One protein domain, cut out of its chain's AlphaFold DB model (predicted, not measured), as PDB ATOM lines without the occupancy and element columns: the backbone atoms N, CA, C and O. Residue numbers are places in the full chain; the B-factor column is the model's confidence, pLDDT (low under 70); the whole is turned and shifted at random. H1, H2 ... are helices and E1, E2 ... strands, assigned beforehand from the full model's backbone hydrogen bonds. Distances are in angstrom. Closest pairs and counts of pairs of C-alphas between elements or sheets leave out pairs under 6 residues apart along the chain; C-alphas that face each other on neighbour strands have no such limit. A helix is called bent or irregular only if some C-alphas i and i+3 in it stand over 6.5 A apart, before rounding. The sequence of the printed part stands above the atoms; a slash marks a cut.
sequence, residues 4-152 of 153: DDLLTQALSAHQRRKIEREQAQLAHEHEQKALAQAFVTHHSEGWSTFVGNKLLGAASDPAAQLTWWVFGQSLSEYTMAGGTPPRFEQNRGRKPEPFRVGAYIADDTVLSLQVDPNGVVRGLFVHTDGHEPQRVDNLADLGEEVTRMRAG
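This is residues 4 to 152 of the 153 residues of an uncharacterized protein of Curtobacterium sp. MCLR17_054 (UniProt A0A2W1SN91). A small twisted sheet of E1, E4, E5 and E6 has helices packed on it, and from this body residues 4 to 27 of the very long bent helix H1 stick out as a bare arm. Arm H1b crosses over E5 and E6, H2 runs along E6, and the hairpin E2 and E3 sits by H1a. The printed part has 149 residues, with named elements in the order H1 E1 E2 E3 E4 E5 E6 H2; its class is mixed. It is loose, with a radius of gyration of the C-alphas of 20.5 A and spans of 75 by 41 by 29 A.

The strongly twisted, antiparallel sheet runs E1, residues 69 to 71, E4, residues 99 to 106, E5, residues 109 to 115, and E6, residues 121 to 128. E4, E5 and E6 form a meander, each the antiparallel neighbour of the one before. Within hydrogen-bond range are N 69 and O 102, 2.9 A, N 103 and O 111, 2.8 A, and N 112 and O 125, 2.8 A. H1, residues 4 to 56, assigned as one helix by its hydrogen bonds, is bent: C-alphas 42 and 45 are 7.6 A apart, and arms H1a, residues 4 to 42, and H1b, residues 45 to 56, stand at a steep tilt of 61 degrees. H1a is on the sheet; its closest C-alphas to E1 are Ala 36 and Val 70, 6.0 A. H1b runs across the strands, 64 degrees to E5 on the local plane, at a height over the sheet of 9.6 A; its closest C-alphas to E6 are Trp 47 and Val 121, 7.5 A. H2, residues 139 to 151, runs along them, 26 degrees to E6 on the local plane, at a height of 9.5 A; its closest C-alphas to E6 are Met 149 and Thr 128, 6.9 A. With H1a, H1b and H2 on one face of the sheet, these are two layers. In the hairpin E2, residues 78 to 81, and E3, residues 87 to 90, N 79 and O 89 are 2.8 A apart. In H1a, H1b and H2 every O i to N i+4 pair is within range.

H1a begins at C-alpha 4 (53.495, 139.486, 17.219) and is 57.5 A long; H2 ends at C-alpha 151 (-8.754, 140.365, 0.164), 18.3 A long. E4 is 21.5 A and E6 20.4 A long.

The C-alphas of Asp 4 and Ala 58, the two farthest apart, are 77.0 A apart. The printed part has no cut. The link H1 to E1 is long. Confidence is under 70 in 27 residues, among them 57 to 65 and 90 to 96.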
ATOM      1  N   ASP A   4      54.045 139.322  18.572       80.00
ATOM      2  CA  ASP A   4      53.495 139.486  17.219       80.00
ATOM      3  C   ASP A   4      53.445 138.164  16.436       80.00
ATOM      4  O   ASP A   4      52.485 137.913  15.698       80.00
ATOM      5  N   ASP A   5      54.413 137.263  16.651       82.12
ATOM      6  CA  ASP A   5      54.404 135.923  16.043       82.12
ATOM      7  C   ASP A   5      53.230 135.083  16.570       82.12
ATOM      8  O   ASP A   5      52.558 134.379  15.812       82.12
ATOM      9  N   LEU A   6      52.949 135.185  17.875       80.38
ATOM     10  CA  LEU A   6      51.825 134.499  18.520       80.38
ATOM     11  C   LEU A   6      50.474 135.041  18.035       80.38
ATOM     12  O   LEU A   6      49.555 134.262  17.775       80.38
ATOM     13  N   LEU A   7      50.356 136.362  17.873       82.50
ATOM     14  CA  LEU A   7      49.131 137.006  17.397       82.50
ATOM     15  C   LEU A   7      48.831 136.632  15.936       82.50
ATOM     16  O   LEU A   7      47.696 136.297  15.590       82.50
ATOM     17  N   THR A   8      49.867 136.596  15.097       86.06
ATOM     18  CA  THR A   8      49.776 136.197  13.685       86.06
ATOM     19  C   THR A   8      49.372 134.727  13.531       86.06
ATOM     20  O   THR A   8      48.510 134.395  12.708       86.06
ATOM     21  N   GLN A   9      49.926 133.832  14.359       86.12
ATOM     22  CA  GLN A   9      49.516 132.424  14.395       86.12
ATOM     23  C   GLN A   9      48.063 132.256  14.856       86.12
ATOM     24  O   GLN A   9      47.314 131.486  14.250       86.12
ATOM     25  N   ALA A  10      47.637 132.997  15.882       82.25
ATOM     26  CA  ALA A  10      46.268 132.943  16.388       82.25
ATOM     27  C   ALA A  10      45.240 133.416  15.344       82.25
ATOM     28  O   ALA A  10      44.224 132.744  15.139       82.25
ATOM     29  N   LEU A  11      45.524 134.514  14.635       86.62
ATOM     30  CA  LEU A  11      44.677 135.034  13.554       86.62
ATOM     31  C   LEU A  11      44.592 134.058  12.375       86.62
ATOM     32  O   LEU A  11      43.498 133.766  11.892       86.62
ATOM     33  N   SER A  12      45.724 133.476  11.976       87.06
ATOM     34  CA  SER A  12      45.773 132.473  10.905       87.06
ATOM     35  C   SER A  12      44.983 131.209  11.271       87.06
ATOM     36  O   SER A  12      44.221 130.680  10.462       87.06
ATOM     37  N   ALA A  13      45.105 130.738  12.517       86.00
ATOM     38  CA  ALA A  13      44.350 129.594  13.020       86.00
ATOM     39  C   ALA A  13      42.845 129.886  13.155       86.00
ATOM     40  O   ALA A  13      42.028 128.971  13.047       86.00
ATOM     41  N   HIS A  14      42.462 131.137  13.418       87.00
ATOM     42  CA  HIS A  14      41.064 131.559  13.432       87.00
ATOM     43  C   HIS A  14      40.475 131.605  12.016       87.00
ATOM     44  O   HIS A  14      39.395 131.062  11.793       87.00
ATOM     45  N   GLN A  15      41.201 132.174  11.048       87.38
ATOM     46  CA  GLN A  15      40.781 132.211   9.644       87.38
ATOM     47  C   GLN A  15      40.616 130.808   9.054       87.38
ATOM     48  O   GLN A  15      39.600 130.543   8.419       87.38
ATOM     49  N   ARG A  16      41.546 129.880   9.326       90.69
ATOM     50  CA  ARG A  16      41.407 128.475   8.903       90.69
ATOM     51  C   ARG A  16      40.148 127.830   9.470       90.69
ATOM     52  O   ARG A  16      39.344 127.313   8.709       90.69
ATOM     53  N   ARG A  17      39.918 127.967  10.780       90.94
ATOM     54  CA  ARG A  17      38.699 127.456  11.430       90.94
ATOM     55  C   ARG A  17      37.423 128.075  10.862       90.94
ATOM     56  O   ARG A  17      36.396 127.408  10.834       90.94
ATOM     57  N   LYS A  18      37.457 129.342  10.443       91.38
ATOM     58  CA  LYS A  18      36.320 129.999   9.789       91.38
ATOM     59  C   LYS A  18      36.045 129.381   8.414       91.38
ATOM     60  O   LYS A  18      34.916 128.973   8.172       91.38
ATOM     61  N   ILE A  19      37.074 129.237   7.579       91.19
ATOM     62  CA  ILE A  19      36.967 128.624   6.245       91.19
ATOM     63  C   ILE A  19      36.487 127.170   6.347       91.19
ATOM     64  O   ILE A  19      35.592 126.768   5.614       91.19
ATOM     65  N   GLU A  20      37.028 126.391   7.287       91.06
ATOM     66  CA  GLU A  20      36.611 125.002   7.528       91.06
ATOM     67  C   GLU A  20      35.126 124.906   7.910       91.06
ATOM     68  O   GLU A  20      34.421 124.025   7.422       91.06
ATOM     69  N   ARG A  21      34.624 125.829   8.742       88.44
ATOM     70  CA  ARG A  21      33.195 125.888   9.094       88.44
ATOM     71  C   ARG A  21      32.325 126.258   7.899       88.44
ATOM     72  O   ARG A  21      31.288 125.635   7.713       88.44
ATOM     73  N   GLU A  22      32.738 127.243   7.106       89.06
ATOM     74  CA  GLU A  22      32.010 127.663   5.901       89.06
ATOM     75  C   GLU A  22      31.940 126.523   4.874       89.06
ATOM     76  O   GLU A  22      30.873 126.231   4.342       89.06
ATOM     77  N   GLN A  23      33.048 125.812   4.653       86.81
ATOM     78  CA  GLN A  23      33.084 124.646   3.767       86.81
ATOM     79  C   GLN A  23      32.223 123.490   4.286       86.81
ATOM     80  O   GLN A  23      31.498 122.876   3.506       86.81
ATOM     81  N   ALA A  24      32.264 123.208   5.592       83.25
ATOM     82  CA  ALA A  24      31.419 122.184   6.201       83.25
ATOM     83  C   ALA A  24      29.927 122.530   6.080       83.25
ATOM     84  O   ALA A  24      29.116 121.652   5.789       83.25
ATOM     85  N   GLN A  25      29.569 123.805   6.252       81.50
ATOM     86  CA  GLN A  25      28.199 124.278   6.080       81.50
ATOM     87  C   GLN A  25      27.727 124.124   4.629       81.50
ATOM     88  O   GLN A  25      26.661 123.559   4.401       81.50
ATOM     89  N   LEU A  26      28.532 124.547   3.651       81.38
ATOM     90  CA  LEU A  26      28.200 124.388   2.233       81.38
ATOM     91  C   LEU A  26      28.028 122.915   1.849       81.38
ATOM     92  O   LEU A  26      27.056 122.560   1.187       81.38
ATOM     93  N   ALA A  27      28.942 122.041   2.282       82.94
ATOM     94  CA  ALA A  27      28.834 120.606   2.024       82.94
ATOM     95  C   ALA A  27      27.533 120.023   2.600       82.94
ATOM     96  O   ALA A  27      26.846 119.261   1.921       82.94
ATOM     97  N   HIS A  28      27.162 120.442   3.812       79.44
ATOM     98  CA  HIS A  28      25.913 120.037   4.444       79.44
ATOM     99  C   HIS A  28      24.676 120.546   3.686       79.44
ATOM    100  O   HIS A  28      23.733 119.790   3.473       79.44
ATOM    101  N   GLU A  29      24.676 121.797   3.220       80.31
ATOM    102  CA  GLU A  29      23.584 122.357   2.409       80.31
ATOM    103  C   GLU A  29      23.424 121.620   1.070       80.31
ATOM    104  O   GLU A  29      22.305 121.315   0.650       80.31
ATOM    105  N   HIS A  30      24.537 121.280   0.414       80.88
ATOM    106  CA  HIS A  30      24.534 120.491  -0.817       80.88
ATOM    107  C   HIS A  30      23.972 119.085  -0.606       80.88
ATOM    108  O   HIS A  30      23.160 118.628  -1.415       80.88
ATOM    109  N   GLU A  31      24.376 118.417   0.475       80.62
ATOM    110  CA  GLU A  31      23.838 117.116   0.861       80.62
ATOM    111  C   GLU A  31      22.326 117.217   1.081       80.62
ATOM    112  O   GLU A  31      21.565 116.543   0.392       80.62
ATOM    113  N   GLN A  32      21.869 118.146   1.926       77.56
ATOM    114  CA  GLN A  32      20.446 118.357   2.209       77.56
ATOM    115  C   GLN A  32      19.617 118.632   0.947       77.56
ATOM    116  O   GLN A  32      18.524 118.084   0.779       77.56
ATOM    117  N   LYS A  33      20.150 119.425   0.011       81.56
ATOM    118  CA  LYS A  33      19.500 119.690  -1.277       81.56
ATOM    119  C   LYS A  33      19.368 118.426  -2.128       81.56
ATOM    120  O   LYS A  33      18.297 118.180  -2.684       81.56
ATOM    121  N   ALA A  34      20.427 117.623  -2.224       82.75
ATOM    122  CA  ALA A  34      20.391 116.358  -2.954       82.75
ATOM    123  C   ALA A  34      19.384 115.382  -2.324       82.75
ATOM    124  O   ALA A  34      18.637 114.712  -3.042       82.75
ATOM    125  N   LEU A  35      19.311 115.360  -0.989       79.44
ATOM    126  CA  LEU A  35      18.366 114.522  -0.264       79.44
ATOM    127  C   LEU A  35      16.909 114.916  -0.551       79.44
ATOM    128  O   LEU A  35      16.091 114.077  -0.936       79.44
ATOM    129  N   ALA A  36      16.593 116.207  -0.440       82.44
ATOM    130  CA  ALA A  36      15.268 116.734  -0.758       82.44
ATOM    131  C   ALA A  36      14.859 116.439  -2.210       82.44
ATOM    132  O   ALA A  36      13.718 116.048  -2.467       82.44
ATOM    133  N   GLN A  37      15.794 116.571  -3.154       85.94
ATOM    134  CA  GLN A  37      15.544 116.304  -4.567       85.94
ATOM    135  C   GLN A  37      15.203 114.833  -4.833       85.94
ATOM    136  O   GLN A  37      14.241 114.552  -5.551       85.94
ATOM    137  N   ALA A  38      15.954 113.891  -4.258       85.25
ATOM    138  CA  ALA A  38      15.685 112.465  -4.438       85.25
ATOM    139  C   ALA A  38      14.318 112.066  -3.857       85.25
ATOM    140  O   ALA A  38      13.565 111.331  -4.499       85.25
ATOM    141  N   PHE A  39      13.962 112.610  -2.689       86.25
ATOM    142  CA  PHE A  39      12.661 112.375  -2.066       86.25
ATOM    143  C   PHE A  39      11.503 112.886  -2.936       86.25
ATOM    144  O   PHE A  39      10.588 112.134  -3.268       86.25
ATOM    145  N   VAL A  40      11.573 114.149  -3.367       89.06
ATOM    146  CA  VAL A  40      10.571 114.756  -4.254       89.06
ATOM    147  C   VAL A  40      10.407 113.954  -5.540       89.06
ATOM    148  O   VAL A  40       9.286 113.665  -5.951       89.06
ATOM    149  N   THR A  41      11.524 113.569  -6.157       88.69
ATOM    150  CA  THR A  41      11.515 112.833  -7.424       88.69
ATOM    151  C   THR A  41      10.731 111.529  -7.293       88.69
ATOM    152  O   THR A  41       9.893 111.240  -8.142       88.69
ATOM    153  N   HIS A  42      10.938 110.776  -6.209       89.69
ATOM    154  CA  HIS A  42      10.290 109.479  -6.012       89.69
ATOM    155  C   HIS A  42       8.778 109.572  -5.756       89.69
ATOM    156  O   HIS A  42       8.026 108.714  -6.207       89.69
ATOM    157  N   HIS A  43       8.319 110.592  -5.027       88.25
ATOM    158  CA  HIS A  43       6.931 110.664  -4.551       88.25
ATOM    159  C   HIS A  43       6.026 111.628  -5.347       88.25
ATOM    160  O   HIS A  43       4.806 111.604  -5.165       88.25
ATOM    161  N   SER A  44       6.597 112.445  -6.240       87.88
ATOM    162  CA  SER A  44       5.893 113.496  -6.997       87.88
ATOM    163  C   SER A  44       4.639 113.024  -7.745       87.88
ATOM    164  O   SER A  44       3.614 113.710  -7.724       87.88
ATOM    165  N   GLU A  45       4.678 111.847  -8.370       85.94
ATOM    166  CA  GLU A  45       3.540 111.287  -9.111       85.94
ATOM    167  C   GLU A  45       2.367 110.945  -8.180       85.94
ATOM    168  O   GLU A  45       1.216 111.303  -8.449       85.94
ATOM    169  N   GLY A  46       2.658 110.315  -7.038       85.62
ATOM    170  CA  GLY A  46       1.650 109.954  -6.040       85.62
ATOM    171  C   GLY A  46       0.994 111.182  -5.411       85.62
ATOM    172  O   GLY A  46      -0.220 111.209  -5.213       85.62
ATOM    173  N   TRP A  47       1.775 112.230  -5.156       88.69
ATOM    174  CA  TRP A  47       1.259 113.504  -4.659       88.69
ATOM    175  C   TRP A  47       0.393 114.228  -5.681       88.69
ATOM    176  O   TRP A  47      -0.695 114.677  -5.336       88.69
ATOM    177  N   SER A  48       0.831 114.292  -6.939       84.56
ATOM    178  CA  SER A  48       0.056 114.921  -8.016       84.56
ATOM    179  C   SER A  48      -1.269 114.184  -8.231       84.56
ATOM    180  O   SER A  48      -2.322 114.811  -8.328       84.56
ATOM    181  N   THR A  49      -1.244 112.848  -8.174       83.62
ATOM    182  CA  THR A  49      -2.450 112.006  -8.221       83.62
ATOM    183  C   THR A  49      -3.374 112.269  -7.032       83.62
ATOM    184  O   THR A  49      -4.581 112.433  -7.207       83.62
ATOM    185  N   PHE A  50      -2.828 112.338  -5.812       85.31
ATOM    186  CA  PHE A  50      -3.600 112.661  -4.612       85.31
ATOM    187  C   PHE A  50      -4.271 114.033  -4.727       85.31
ATOM    188  O   PHE A  50      -5.463 114.146  -4.459       85.31
ATOM    189  N   VAL A  51      -3.524 115.058  -5.148       83.75
ATOM    190  CA  VAL A  51      -4.035 116.421  -5.340       83.75
ATOM    191  C   VAL A  51      -5.138 116.441  -6.387       83.75
ATOM    192  O   VAL A  51      -6.194 116.998  -6.112       83.75
ATOM    193  N   GLY A  52      -4.936 115.795  -7.538       78.75
ATOM    194  CA  GLY A  52      -5.961 115.676  -8.574       78.75
ATOM    195  C   GLY A  52      -7.246 115.053  -8.026       78.75
ATOM    196  O   GLY A  52      -8.306 115.666  -8.100       78.75
ATOM    197  N   ASN A  53      -7.141 113.899  -7.361       80.44
ATOM    198  CA  ASN A  53      -8.295 113.226  -6.759       80.44
ATOM    199  C   ASN A  53      -8.985 114.071  -5.678       80.44
ATOM    200  O   ASN A  53     -10.207 114.026  -5.538       80.44
ATOM    201  N   LYS A  54      -8.207 114.811  -4.881       81.56
ATOM    202  CA  LYS A  54      -8.706 115.589  -3.744       81.56
ATOM    203  C   LYS A  54      -9.352 116.905  -4.184       81.56
ATOM    204  O   LYS A  54     -10.427 117.229  -3.696       81.56
ATOM    205  N   LEU A  55      -8.725 117.642  -5.103       78.00
ATOM    206  CA  LEU A  55      -9.219 118.934  -5.585       78.00
ATOM    207  C   LEU A  55     -10.276 118.787  -6.683       78.00
ATOM    208  O   LEU A  55     -11.271 119.504  -6.650       78.00
ATOM    209  N   LEU A  56     -10.072 117.873  -7.637       70.94
ATOM    210  CA  LEU A  56     -10.897 117.752  -8.848       70.94
ATOM    211  C   LEU A  56     -11.921 116.600  -8.780       70.94
ATOM    212  O   LEU A  56     -12.806 116.502  -9.631       70.94
ATOM    213  N   GLY A  57     -11.845 115.731  -7.766       65.12
ATOM    214  CA  GLY A  57     -12.674 114.527  -7.670       65.12
ATOM    215  C   GLY A  57     -12.240 113.429  -8.653       65.12
ATOM    216  O   GLY A  57     -11.091 113.376  -9.075       65.12
ATOM    217  N   ALA A  58     -13.161 112.530  -9.034       51.41
ATOM    218  CA  ALA A  58     -12.893 111.432  -9.982       51.41
ATOM    219  C   ALA A  58     -12.606 111.894 -11.429       51.41
ATOM    220  O   ALA A  58     -12.320 111.070 -12.297       51.41
ATOM    221  N   ALA A  59     -12.703 113.197 -11.697       46.59
ATOM    222  CA  ALA A  59     -12.270 113.811 -12.939       46.59
ATOM    223  C   ALA A  59     -10.794 114.208 -12.790       46.59
ATOM    224  O   ALA A  59     -10.470 115.329 -12.412       46.59
ATOM    225  N   SER A  60      -9.888 113.263 -13.030       46.94
ATOM    226  CA  SER A  60      -8.458 113.553 -13.065       46.94
ATOM    227  C   SER A  60      -8.137 114.422 -14.280       46.94
ATOM    228  O   SER A  60      -8.397 114.029 -15.416       46.94
ATOM    229  N   ASP A  61      -7.538 115.591 -14.047       47.97
ATOM    230  CA  ASP A  61      -6.742 116.260 -15.072       47.97
ATOM    231  C   ASP A  61      -5.281 115.794 -14.928       47.97
ATOM    232  O   ASP A  61      -4.591 116.208 -13.990       47.97
ATOM    233  N   PRO A  62      -4.795 114.900 -15.806       46.06
ATOM    234  CA  PRO A  62      -3.417 114.423 -15.777       46.06
ATOM    235  C   PRO A  62      -2.385 115.489 -16.193       46.06
ATOM    236  O   PRO A  62      -1.187 115.230 -16.085       46.06
ATOM    237  N   ALA A  63      -2.808 116.671 -16.663       45.97
ATOM    238  CA  ALA A  63      -1.908 117.722 -17.140       45.97
ATOM    239  C   ALA A  63      -1.357 118.639 -16.032       45.97
ATOM    240  O   ALA A  63      -0.384 119.356 -16.271       45.97
ATOM    241  N   ALA A  64      -1.909 118.605 -14.815       53.41
ATOM    242  CA  ALA A  64      -1.410 119.389 -13.683       53.41
ATOM    243  C   ALA A  64      -0.167 118.734 -13.044       53.41
ATOM    244  O   ALA A  64      -0.158 118.377 -11.866       53.41
ATOM    245  N   GLN A  65       0.898 118.543 -13.827       61.50
ATOM    246  CA  GLN A  65       2.196 118.152 -13.282       61.50
ATOM    247  C   GLN A  65       2.809 119.345 -12.550       61.50
ATOM    248  O   GLN A  65       3.422 120.233 -13.140       61.50
ATOM    249  N   LEU A  66       2.608 119.368 -11.237       73.50
ATOM    250  CA  LEU A  66       3.195 120.360 -10.353       73.50
ATOM    251  C   LEU A  66       4.678 120.048 -10.124       73.50
ATOM    252  O   LEU A  66       5.059 118.909  -9.849       73.50
ATOM    253  N   THR A  67       5.527 121.072 -10.219       84.12
ATOM    254  CA  THR A  67       6.932 120.949  -9.811       84.12
ATOM    255  C   THR A  67       7.013 121.104  -8.299       84.12
ATOM    256  O   THR A  67       6.772 122.188  -7.769       84.12
ATOM    257  N   TRP A  68       7.337 120.010  -7.616       88.44
ATOM    258  CA  TRP A  68       7.381 119.944  -6.159       88.44
ATOM    259  C   TRP A  68       8.762 120.325  -5.602       88.44
ATOM    260  O   TRP A  68       9.790 120.072  -6.229       88.44
ATOM    261  N   TRP A  69       8.806 120.873  -4.389       87.06
ATOM    262  CA  TRP A  69      10.030 121.018  -3.591       87.06
ATOM    263  C   TRP A  69       9.736 120.843  -2.099       87.06
ATOM    264  O   TRP A  69       8.609 121.041  -1.650       87.06
ATOM    265  N   VAL A  70      10.746 120.478  -1.308       85.94
ATOM    266  CA  VAL A  70      10.616 120.401   0.155       85.94
ATOM    267  C   VAL A  70      10.862 121.779   0.767       85.94
ATOM    268  O   VAL A  70      11.814 122.458   0.384       85.94
ATOM    269  N   PHE A  71      10.029 122.194   1.719       78.81
ATOM    270  CA  PHE A  71      10.202 123.452   2.450       78.81
ATOM    271  C   PHE A  71       9.625 123.354   3.871       78.81
ATOM    272  O   PHE A  71       8.814 122.480   4.166       78.81
ATOM    273  N   GLY A  72      10.030 124.250   4.773       66.69
ATOM    274  CA  GLY A  72       9.577 124.254   6.170       66.69
ATOM    275  C   GLY A  72      10.727 124.134   7.170       66.69
ATOM    276  O   GLY A  72      11.838 124.566   6.872       66.69
ATOM    277  N   GLN A  73      10.445 123.600   8.370       59.66
ATOM    278  CA  GLN A  73      11.450 123.430   9.430       59.66
ATOM    279  C   GLN A  73      12.692 122.701   8.910       59.66
ATOM    280  O   GLN A  73      12.613 121.882   7.994       59.66
ATOM    281  N   SER A  74      13.846 123.085   9.464       59.03
ATOM    282  CA  SER A  74      15.152 122.837   8.864       59.03
ATOM    283  C   SER A  74      15.336 121.369   8.493       59.03
ATOM    284  O   SER A  74      15.375 120.503   9.364       59.03
ATOM    285  N   LEU A  75      15.526 121.100   7.197       63.09
ATOM    286  CA  LEU A  75      15.853 119.764   6.685       63.09
ATOM    287  C   LEU A  75      17.091 119.162   7.368       63.09
ATOM    288  O   LEU A  75      17.214 117.945   7.437       63.09
ATOM    289  N   SER A  76      17.945 120.001   7.972       61.78
ATOM    290  CA  SER A  76      19.067 119.577   8.822       61.78
ATOM    291  C   SER A  76      18.663 118.689  10.010       61.78
ATOM    292  O   SER A  76      19.487 117.934  10.536       61.78
ATOM    293  N   GLU A  77      17.395 118.724  10.429       69.12
ATOM    294  CA  GLU A  77      16.870 117.835  11.467       69.12
ATOM    295  C   GLU A  77      16.642 116.403  10.977       69.12
ATOM    296  O   GLU A  77      16.393 115.520  11.797       69.12
ATOM    297  N   TYR A  78      16.777 116.144   9.676       68.19
ATOM    298  CA  TYR A  78      16.531 114.845   9.074       68.19
ATOM    299  C   TYR A  78      17.761 114.340   8.302       68.19
ATOM    300  O   TYR A  78      18.506 115.091   7.670       68.19
ATOM    301  N   THR A  79      17.979 113.031   8.354       71.12
ATOM    302  CA  THR A  79      18.822 112.267   7.432       71.12
ATOM    303  C   THR A  79      17.930 111.518   6.457       71.12
ATOM    304  O   THR A  79      16.760 111.274   6.732       71.12
ATOM    305  N   MET A  80      18.453 111.135   5.296       68.81
ATOM    306  CA  MET A  80      17.744 110.193   4.436       68.81
ATOM    307  C   MET A  80      18.246 108.783   4.722       68.81
ATOM    308  O   MET A  80      19.451 108.533   4.677       68.81
ATOM    309  N   ALA A  81      17.333 107.849   4.965       70.50
ATOM    310  CA  ALA A  81      17.706 106.445   4.937       70.50
ATOM    311  C   ALA A  81      17.908 106.022   3.481       70.50
ATOM    312  O   ALA A  81      17.001 106.174   2.659       70.50
ATOM    313  N   GLY A  82      19.084 105.474   3.169       61.12
ATOM    314  CA  GLY A  82      19.356 104.855   1.876       61.12
ATOM    315  C   GLY A  82      18.461 103.632   1.686       61.12
ATOM    316  O   GLY A  82      18.754 102.553   2.192       61.12
ATOM    317  N   GLY A  83      17.347 103.813   0.991       66.31
ATOM    318  CA  GLY A  83      16.363 102.781   0.695       66.31
ATOM    319  C   GLY A  83      15.434 103.236  -0.425       66.31
ATOM    320  O   GLY A  83      15.368 104.423  -0.742       66.31
ATOM    321  N   THR A  84      14.725 102.282  -1.024       72.50
ATOM    322  CA  THR A  84      13.665 102.545  -2.004       72.50
ATOM    323  C   THR A  84      12.357 102.007  -1.416       72.50
ATOM    324  O   THR A  84      12.248 100.788  -1.262       72.50
ATOM    325  N   PRO A  85      11.378 102.858  -1.057       72.62
ATOM    326  CA  PRO A  85      11.348 104.315  -1.236       72.62
ATOM    327  C   PRO A  85      12.313 105.073  -0.297       72.62
ATOM    328  O   PRO A  85      12.585 104.591   0.808       72.62
ATOM    329  N   PRO A  86      12.815 106.256  -0.711       78.25
ATOM    330  CA  PRO A  86      13.592 107.129   0.159       78.25
ATOM    331  C   PRO A  86      12.715 107.605   1.319       78.25
ATOM    332  O   PRO A  86      11.546 107.935   1.134       78.25
ATOM    333  N   ARG A  87      13.282 107.669   2.523       76.06
ATOM    334  CA  ARG A  87      12.574 108.152   3.715       76.06
ATOM    335  C   ARG A  87      13.427 109.137   4.490       76.06
ATOM    336  O   ARG A  87      14.640 108.949   4.587       76.06
ATOM    337  N   PHE A  88      12.790 110.145   5.074       72.50
ATOM    338  CA  PHE A  88      13.454 110.998   6.054       72.50
ATOM    339  C   PHE A  88      13.458 110.303   7.424       72.50
ATOM    340  O   PHE A  88      12.429 109.886   7.946       72.50
ATOM    341  N   GLU A  89      14.625 110.159   8.028       72.31
ATOM    342  CA  GLU A  89      14.796 109.740   9.412       72.31
ATOM    343  C   GLU A  89      15.177 110.972  10.224       72.31
ATOM    344  O   GLU A  89      16.117 111.680   9.889       72.31
ATOM    345  N   GLN A  90      14.431 111.283  11.282       68.12
ATOM    346  CA  GLN A  90      14.780 112.434  12.106       68.12
ATOM    347  C   GLN A  90      16.039 112.117  12.916       68.12
ATOM    348  O   GLN A  90      16.134 111.085  13.590       68.12
ATOM    349  N   ASN A  91      17.008 113.023  12.883       65.19
ATOM    350  CA  ASN A  91      18.203 112.935  13.696       65.19
ATOM    351  C   ASN A  91      17.798 112.946  15.185       65.19
ATOM    352  O   ASN A  91      17.136 113.876  15.643       65.19
ATOM    353  N   ARG A  92      18.286 111.965  15.967       57.88
ATOM    354  CA  ARG A  92      18.303 111.941  17.457       57.88
ATOM    355  C   ARG A  92      17.076 111.383  18.198       57.88
ATOM    356  O   ARG A  92      16.642 111.967  19.188       57.88
ATOM    357  N   GLY A  93      16.559 110.216  17.808       55.97
ATOM    358  CA  GLY A  93      15.651 109.438  18.675       55.97
ATOM    359  C   GLY A  93      14.323 110.131  19.011       55.97
ATOM    360  O   GLY A  93      13.653 109.760  19.974       55.97
ATOM    361  N   ARG A  94      13.949 111.147  18.227       60.75
ATOM    362  CA  ARG A  94      12.630 111.779  18.258       60.75
ATOM    363  C   ARG A  94      11.717 111.085  17.257       60.75
ATOM    364  O   ARG A  94      12.181 110.502  16.276       60.75
ATOM    365  N   LYS A  95      10.413 111.114  17.537       62.97
ATOM    366  CA  LYS A  95       9.414 110.600  16.603       62.97
ATOM    367  C   LYS A  95       9.434 111.501  15.364       62.97
ATOM    368  O   LYS A  95       9.215 112.692  15.547       62.97
ATOM    369  N   PRO A  96       9.624 110.946  14.156       66.19
ATOM    370  CA  PRO A  96       9.663 111.737  12.939       66.19
ATOM    371  C   PRO A  96       8.414 112.607  12.802       66.19
ATOM    372  O   PRO A  96       7.291 112.087  12.785       66.19
ATOM    373  N   GLU A  97       8.608 113.918  12.722       74.38
ATOM    374  CA  GLU A  97       7.512 114.860  12.511       74.38
ATOM    375  C   GLU A  97       7.216 115.048  11.016       74.38
ATOM    376  O   GLU A  97       8.139 114.965  10.196       74.38
ATOM    377  N   PRO A  98       5.946 115.289  10.636       81.69
ATOM    378  CA  PRO A  98       5.597 115.627   9.263       81.69
ATOM    379  C   PRO A  98       6.263 116.930   8.811       81.69
ATOM    380  O   PRO A  98       6.310 117.899   9.567       81.69
ATOM    381  N   PHE A  99       6.676 116.989   7.551       81.44
ATOM    382  CA  PHE A  99       7.200 118.201   6.915       81.44
ATOM    383  C   PHE A  99       6.307 118.627   5.748       81.44
ATOM    384  O   PHE A  99       5.278 117.998   5.479       81.44
ATOM    385  N   ARG A 100       6.660 119.730   5.075       86.88
ATOM    386  CA  ARG A 100       5.884 120.261   3.952       86.88
ATOM    387  C   ARG A 100       6.607 120.093   2.621       86.88
ATOM    388  O   ARG A 100       7.817 120.291   2.511       86.88
ATOM    389  N   VAL A 101       5.837 119.756   1.595       89.12
ATOM    390  CA  VAL A 101       6.256 119.849   0.192       89.12
ATOM    391  C   VAL A 101       5.333 120.810  -0.531       89.12
ATOM    392  O   VAL A 101       4.141 120.844  -0.242       89.12
ATOM    393  N   GLY A 102       5.889 121.650  -1.391       89.69
ATOM    394  CA  GLY A 102       5.198 122.777  -2.005       89.69
ATOM    395  C   GLY A 102       5.279 122.731  -3.515       89.69
ATOM    396  O   GLY A 102       6.228 122.177  -4.063       89.69
ATOM    397  N   ALA A 103       4.276 123.320  -4.150       88.06
ATOM    398  CA  ALA A 103       4.229 123.623  -5.567       88.06
ATOM    399  C   ALA A 103       3.628 125.022  -5.762       88.06
ATOM    400  O   ALA A 103       2.640 125.372  -5.112       88.06
ATOM    401  N   TYR A 104       4.206 125.827  -6.654       84.88
ATOM    402  CA  TYR A 104       3.657 127.142  -6.975       84.88
ATOM    403  C   TYR A 104       2.402 126.946  -7.818       84.88
ATOM    404  O   TYR A 104       2.418 126.196  -8.795       84.88
ATOM    405  N   ILE A 105       1.327 127.628  -7.433       81.62
ATOM    406  CA  ILE A 105       0.083 127.704  -8.211       81.62
ATOM    407  C   ILE A 105      -0.211 129.136  -8.681       81.62
ATOM    408  O   ILE A 105      -1.030 129.331  -9.575       81.62
ATOM    409  N   ALA A 106       0.484 130.123  -8.110       80.38
ATOM    410  CA  ALA A 106       0.621 131.490  -8.603       80.38
ATOM    411  C   ALA A 106       1.931 132.097  -8.057       80.38
ATOM    412  O   ALA A 106       2.567 131.495  -7.190       80.38
ATOM    413  N   ASP A 107       2.307 133.289  -8.525       80.25
ATOM    414  CA  ASP A 107       3.555 133.973  -8.135       80.25
ATOM    415  C   ASP A 107       3.688 134.202  -6.618       80.25
ATOM    416  O   ASP A 107       4.789 134.174  -6.077       80.25
ATOM    417  N   ASP A 108       2.563 134.400  -5.930       82.12
ATOM    418  CA  ASP A 108       2.454 134.673  -4.491       82.12
ATOM    419  C   ASP A 108       1.837 133.508  -3.698       82.12
ATOM    420  O   ASP A 108       1.583 133.646  -2.501       82.12
ATOM    421  N   THR A 109       1.514 132.391  -4.366       82.19
ATOM    422  CA  THR A 109       0.663 131.338  -3.800       82.19
ATOM    423  C   THR A 109       1.265 129.950  -4.001       82.19
ATOM    424  O   THR A 109       1.489 129.488  -5.125       82.19
ATOM    425  N   VAL A 110       1.453 129.242  -2.889       88.25
ATOM    426  CA  VAL A 110       1.978 127.876  -2.836       88.25
ATOM    427  C   VAL A 110       0.887 126.925  -2.365       88.25
ATOM    428  O   VAL A 110       0.334 127.076  -1.275       88.25
ATOM    429  N   LEU A 111       0.627 125.888  -3.154       89.06
ATOM    430  CA  LEU A 111      -0.090 124.706  -2.694       89.06
ATOM    431  C   LEU A 111       0.908 123.805  -1.969       89.06
ATOM    432  O   LEU A 111       1.945 123.456  -2.532       89.06
ATOM    433  N   SER A 112       0.622 123.420  -0.730       90.88
ATOM    434  CA  SER A 112       1.492 122.536   0.039       90.88
ATOM    435  C   SER A 112       0.790 121.300   0.570       90.88
ATOM    436  O   SER A 112      -0.395 121.300   0.898       90.88
ATOM    437  N   LEU A 113       1.565 120.230   0.687       90.88
ATOM    438  CA  LEU A 113       1.172 118.999   1.341       90.88
ATOM    439  C   LEU A 113       1.952 118.880   2.638       90.88
ATOM    440  O   LEU A 113       3.176 119.002   2.641       90.88
ATOM    441  N   GLN A 114       1.255 118.581   3.728       91.06
ATOM    442  CA  GLN A 114       1.907 118.023   4.901       91.06
ATOM    443  C   GLN A 114       2.080 116.526   4.658       91.06
ATOM    444  O   GLN A 114       1.089 115.815   4.485       91.06
ATOM    445  N   VAL A 115       3.319 116.049   4.647       88.94
ATOM    446  CA  VAL A 115       3.653 114.643   4.406       88.94
ATOM    447  C   VAL A 115       4.432 114.085   5.582       88.94
ATOM    448  O   VAL A 115       5.202 114.789   6.234       88.94
ATOM    449  N   ASP A 116       4.209 112.811   5.880       87.12
ATOM    450  CA  ASP A 116       5.069 112.095   6.811       87.12
ATOM    451  C   ASP A 116       6.389 111.668   6.130       87.12
ATOM    452  O   ASP A 116       6.534 111.799   4.911       87.12
ATOM    453  N   PRO A 117       7.371 111.150   6.886       83.56
ATOM    454  CA  PRO A 117       8.672 110.804   6.324       83.56
ATOM    455  C   PRO A 117       8.695 109.663   5.311       83.56
ATOM    456  O   PRO A 117       9.727 109.462   4.677       83.56
ATOM    457  N   ASN A 118       7.587 108.940   5.140       85.00
ATOM    458  CA  ASN A 118       7.424 107.928   4.097       85.00
ATOM    459  C   ASN A 118       6.716 108.494   2.851       85.00
ATOM    460  O   ASN A 118       6.337 107.734   1.961       85.00
ATOM    461  N   GLY A 119       6.473 109.807   2.804       87.06
ATOM    462  CA  GLY A 119       5.777 110.472   1.704       87.06
ATOM    463  C   GLY A 119       4.257 110.338   1.744       87.06
ATOM    464  O   GLY A 119       3.601 110.707   0.768       87.06
ATOM    465  N   VAL A 120       3.678 109.850   2.848       89.06
ATOM    466  CA  VAL A 120       2.219 109.741   2.985       89.06
ATOM    467  C   VAL A 120       1.633 111.108   3.314       89.06
ATOM    468  O   VAL A 120       1.999 111.738   4.308       89.06
ATOM    469  N   VAL A 121       0.679 111.547   2.495       90.38
ATOM    470  CA  VAL A 121      -0.006 112.831   2.666       90.38
ATOM    471  C   VAL A 121      -0.929 112.798   3.887       90.38
ATOM    472  O   VAL A 121      -1.736 111.887   4.063       90.38
ATOM    473  N   ARG A 122      -0.808 113.818   4.739       90.00
ATOM    474  CA  ARG A 122      -1.610 114.035   5.954       90.00
ATOM    475  C   ARG A 122      -2.581 115.204   5.821       90.00
ATOM    476  O   ARG A 122      -3.611 115.207   6.490       90.00
ATOM    477  N   GLY A 123      -2.281 116.164   4.953       89.25
ATOM    478  CA  GLY A 123      -3.146 117.308   4.694       89.25
ATOM    479  C   GLY A 123      -2.701 118.108   3.477       89.25
ATOM    480  O   GLY A 123      -1.544 118.023   3.066       89.25
ATOM    481  N   LEU A 124      -3.640 118.876   2.932       90.44
ATOM    482  CA  LEU A 124      -3.463 119.798   1.815       90.44
ATOM    483  C   LEU A 124      -3.731 121.215   2.321       90.44
ATOM    484  O   LEU A 124      -4.712 121.447   3.031       90.44
ATOM    485  N   PHE A 125      -2.846 122.143   1.981       90.88
ATOM    486  CA  PHE A 125      -2.897 123.521   2.442       90.88
ATOM    487  C   PHE A 125      -2.566 124.480   1.310       90.88
ATOM    488  O   PHE A 125      -1.815 124.136   0.401       90.88
ATOM    489  N   VAL A 126      -3.059 125.704   1.409       89.06
ATOM    490  CA  VAL A 126      -2.641 126.811   0.556       89.06
ATOM    491  C   VAL A 126      -1.972 127.883   1.411       89.06
ATOM    492  O   VAL A 126      -2.374 128.145   2.545       89.06
ATOM    493  N   HIS A 127      -0.891 128.434   0.877       87.38
ATOM    494  CA  HIS A 127      -0.095 129.487   1.482       87.38
ATOM    495  C   HIS A 127      -0.079 130.669   0.526       87.38
ATOM    496  O   HIS A 127       0.258 130.491  -0.643       87.38
ATOM    497  N   THR A 128      -0.368 131.855   1.043       83.88
ATOM    498  CA  THR A 128      -0.181 133.119   0.334       83.88
ATOM    499  C   THR A 128       0.742 133.990   1.173       83.88
ATOM    500  O   THR A 128       0.692 133.937   2.406       83.88
ATOM    501  N   ASP A 129       1.619 134.751   0.524       78.44
ATOM    502  CA  ASP A 129       2.594 135.587   1.225       78.44
ATOM    503  C   ASP A 129       1.929 136.484   2.286       78.44
ATOM    504  O   ASP A 129       0.888 137.106   2.065       78.44
ATOM    505  N   GLY A 130       2.520 136.507   3.484       73.44
ATOM    506  CA  GLY A 130       2.014 137.273   4.627       73.44
ATOM    507  C   GLY A 130       0.835 136.654   5.391       73.44
ATOM    508  O   GLY A 130       0.374 137.281   6.341       73.44
ATOM    509  N   HIS A 131       0.369 135.450   5.031       77.06
ATOM    510  CA  HIS A 131      -0.809 134.815   5.640       77.06
ATOM    511  C   HIS A 131      -0.499 133.441   6.248       77.06
ATOM    512  O   HIS A 131       0.411 132.727   5.814       77.06
ATOM    513  N   GLU A 132      -1.272 133.053   7.269       81.75
ATOM    514  CA  GLU A 132      -1.175 131.708   7.837       81.75
ATOM    515  C   GLU A 132      -1.696 130.647   6.853       81.75
ATOM    516  O   GLU A 132      -2.690 130.884   6.163       81.75
ATOM    517  N   PRO A 133      -1.077 129.452   6.805       84.50
ATOM    518  CA  PRO A 133      -1.501 128.394   5.896       84.50
ATOM    519  C   PRO A 133      -2.920 127.916   6.202       84.50
ATOM    520  O   PRO A 133      -3.196 127.502   7.329       84.50
ATOM    521  N   GLN A 134      -3.781 127.855   5.189       88.88
ATOM    522  CA  GLN A 134      -5.154 127.369   5.346       88.88
ATOM    523  C   GLN A 134      -5.319 125.979   4.757       88.88
ATOM    524  O   GLN A 134      -4.722 125.648   3.733       88.88
ATOM    525  N   ARG A 135      -6.109 125.140   5.428       89.62
ATOM    526  CA  ARG A 135      -6.408 123.782   4.970       89.62
ATOM    527  C   ARG A 135      -7.440 123.833   3.846       89.62
ATOM    528  O   ARG A 135      -8.423 124.550   3.956       89.62
ATOM    529  N   VAL A 136      -7.233 123.023   2.812       86.19
ATOM    530  CA  VAL A 136      -8.102 122.968   1.630       86.19
ATOM    531  C   VAL A 136      -8.524 121.528   1.377       86.19
ATOM    532  O   VAL A 136      -7.682 120.627   1.381       86.19
ATOM    533  N   ASP A 137      -9.817 121.299   1.144       82.25
ATOM    534  CA  ASP A 137     -10.353 119.958   0.911       82.25
ATOM    535  C   ASP A 137     -10.892 119.736  -0.510       82.25
ATOM    536  O   ASP A 137     -10.935 118.578  -0.930       82.25
ATOM    537  N   ASN A 138     -11.246 120.792  -1.253       80.19
ATOM    538  CA  ASN A 138     -11.700 120.721  -2.649       80.19
ATOM    539  C   ASN A 138     -11.356 122.003  -3.455       80.19
ATOM    540  O   ASN A 138     -10.806 122.963  -2.914       80.19
ATOM    541  N   LEU A 139     -11.666 122.022  -4.760       75.62
ATOM    542  CA  LEU A 139     -11.377 123.165  -5.644       75.62
ATOM    543  C   LEU A 139     -12.167 124.445  -5.316       75.62
ATOM    544  O   LEU A 139     -11.617 125.536  -5.470       75.62
ATOM    545  N   ALA A 140     -13.430 124.335  -4.893       73.06
ATOM    546  CA  ALA A 140     -14.227 125.501  -4.510       73.06
ATOM    547  C   ALA A 140     -13.600 126.191  -3.290       73.06
ATOM    548  O   ALA A 140     -13.371 127.400  -3.326       73.06
ATOM    549  N   ASP A 141     -13.193 125.400  -2.293       76.25
ATOM    550  CA  ASP A 141     -12.480 125.895  -1.116       76.25
ATOM    551  C   ASP A 141     -11.170 126.585  -1.522       76.25
ATOM    552  O   ASP A 141     -10.859 127.653  -1.012       76.25
ATOM    553  N   LEU A 142     -10.406 126.022  -2.469       78.06
ATOM    554  CA  LEU A 142      -9.129 126.602  -2.900       78.06
ATOM    555  C   LEU A 142      -9.300 128.006  -3.493       78.06
ATOM    556  O   LEU A 142      -8.568 128.927  -3.133       78.06
ATOM    557  N   GLY A 143     -10.248 128.166  -4.421       72.06
ATOM    558  CA  GLY A 143     -10.486 129.442  -5.096       72.06
ATOM    559  C   GLY A 143     -11.027 130.508  -4.144       72.06
ATOM    560  O   GLY A 143     -10.570 131.656  -4.171       72.06
ATOM    561  N   GLU A 144     -11.961 130.124  -3.273       76.38
ATOM    562  CA  GLU A 144     -12.502 131.007  -2.242       76.38
ATOM    563  C   GLU A 144     -11.431 131.415  -1.229       76.38
ATOM    564  O   GLU A 144     -11.342 132.592  -0.884       76.38
ATOM    565  N   GLU A 145     -10.585 130.481  -0.795       74.62
ATOM    566  CA  GLU A 145      -9.547 130.743   0.198       74.62
ATOM    567  C   GLU A 145      -8.448 131.661  -0.347       74.62
ATOM    568  O   GLU A 145      -8.087 132.640   0.302       74.62
ATOM    569  N   VAL A 146      -7.969 131.421  -1.573       74.31
ATOM    570  CA  VAL A 146      -6.991 132.309  -2.229       74.31
ATOM    571  C   VAL A 146      -7.571 133.713  -2.407       74.31
ATOM    572  O   VAL A 146      -6.887 134.710  -2.170       74.31
ATOM    573  N   THR A 147      -8.844 133.808  -2.793       79.31
ATOM    574  CA  THR A 147      -9.529 135.100  -2.935       79.31
ATOM    575  C   THR A 147      -9.661 135.807  -1.586       79.31
ATOM    576  O   THR A 147      -9.407 137.006  -1.501       79.31
ATOM    577  N   ARG A 148     -10.009 135.071  -0.523       76.12
ATOM    578  CA  ARG A 148     -10.153 135.598   0.840       76.12
ATOM    579  C   ARG A 148      -8.827 136.103   1.402       76.12
ATOM    580  O   ARG A 148      -8.786 137.230   1.882       76.12
ATOM    581  N   MET A 149      -7.747 135.326   1.283       73.38
ATOM    582  CA  MET A 149      -6.417 135.748   1.740       73.38
ATOM    583  C   MET A 149      -5.948 137.008   1.016       73.38
ATOM    584  O   MET A 149      -5.491 137.954   1.645       73.38
ATOM    585  N   ARG A 150      -6.132 137.083  -0.306       77.38
ATOM    586  CA  ARG A 150      -5.772 138.288  -1.069       77.38
ATOM    587  C   ARG A 150      -6.635 139.503  -0.730       77.38
ATOM    588  O   ARG A 150      -6.178 140.630  -0.895       77.38
ATOM    589  N   ALA A 151      -7.868 139.292  -0.272       78.50
ATOM    590  CA  ALA A 151      -8.754 140.365   0.164       78.50
ATOM    591  C   ALA A 151      -8.399 140.929   1.556       78.50
ATOM    592  O   ALA A 151      -8.915 141.989   1.906       78.50
ATOM    593  N   GLY A 152      -7.512 140.273   2.318       61.12
ATOM    594  CA  GLY A 152      -6.951 140.795   3.570       61.12
ATOM    595  C   GLY A 152      -7.965 141.024   4.698       61.12
ATOM    596  O   GLY A 152      -7.796 141.977   5.461       61.12
TER     597      GLY A 152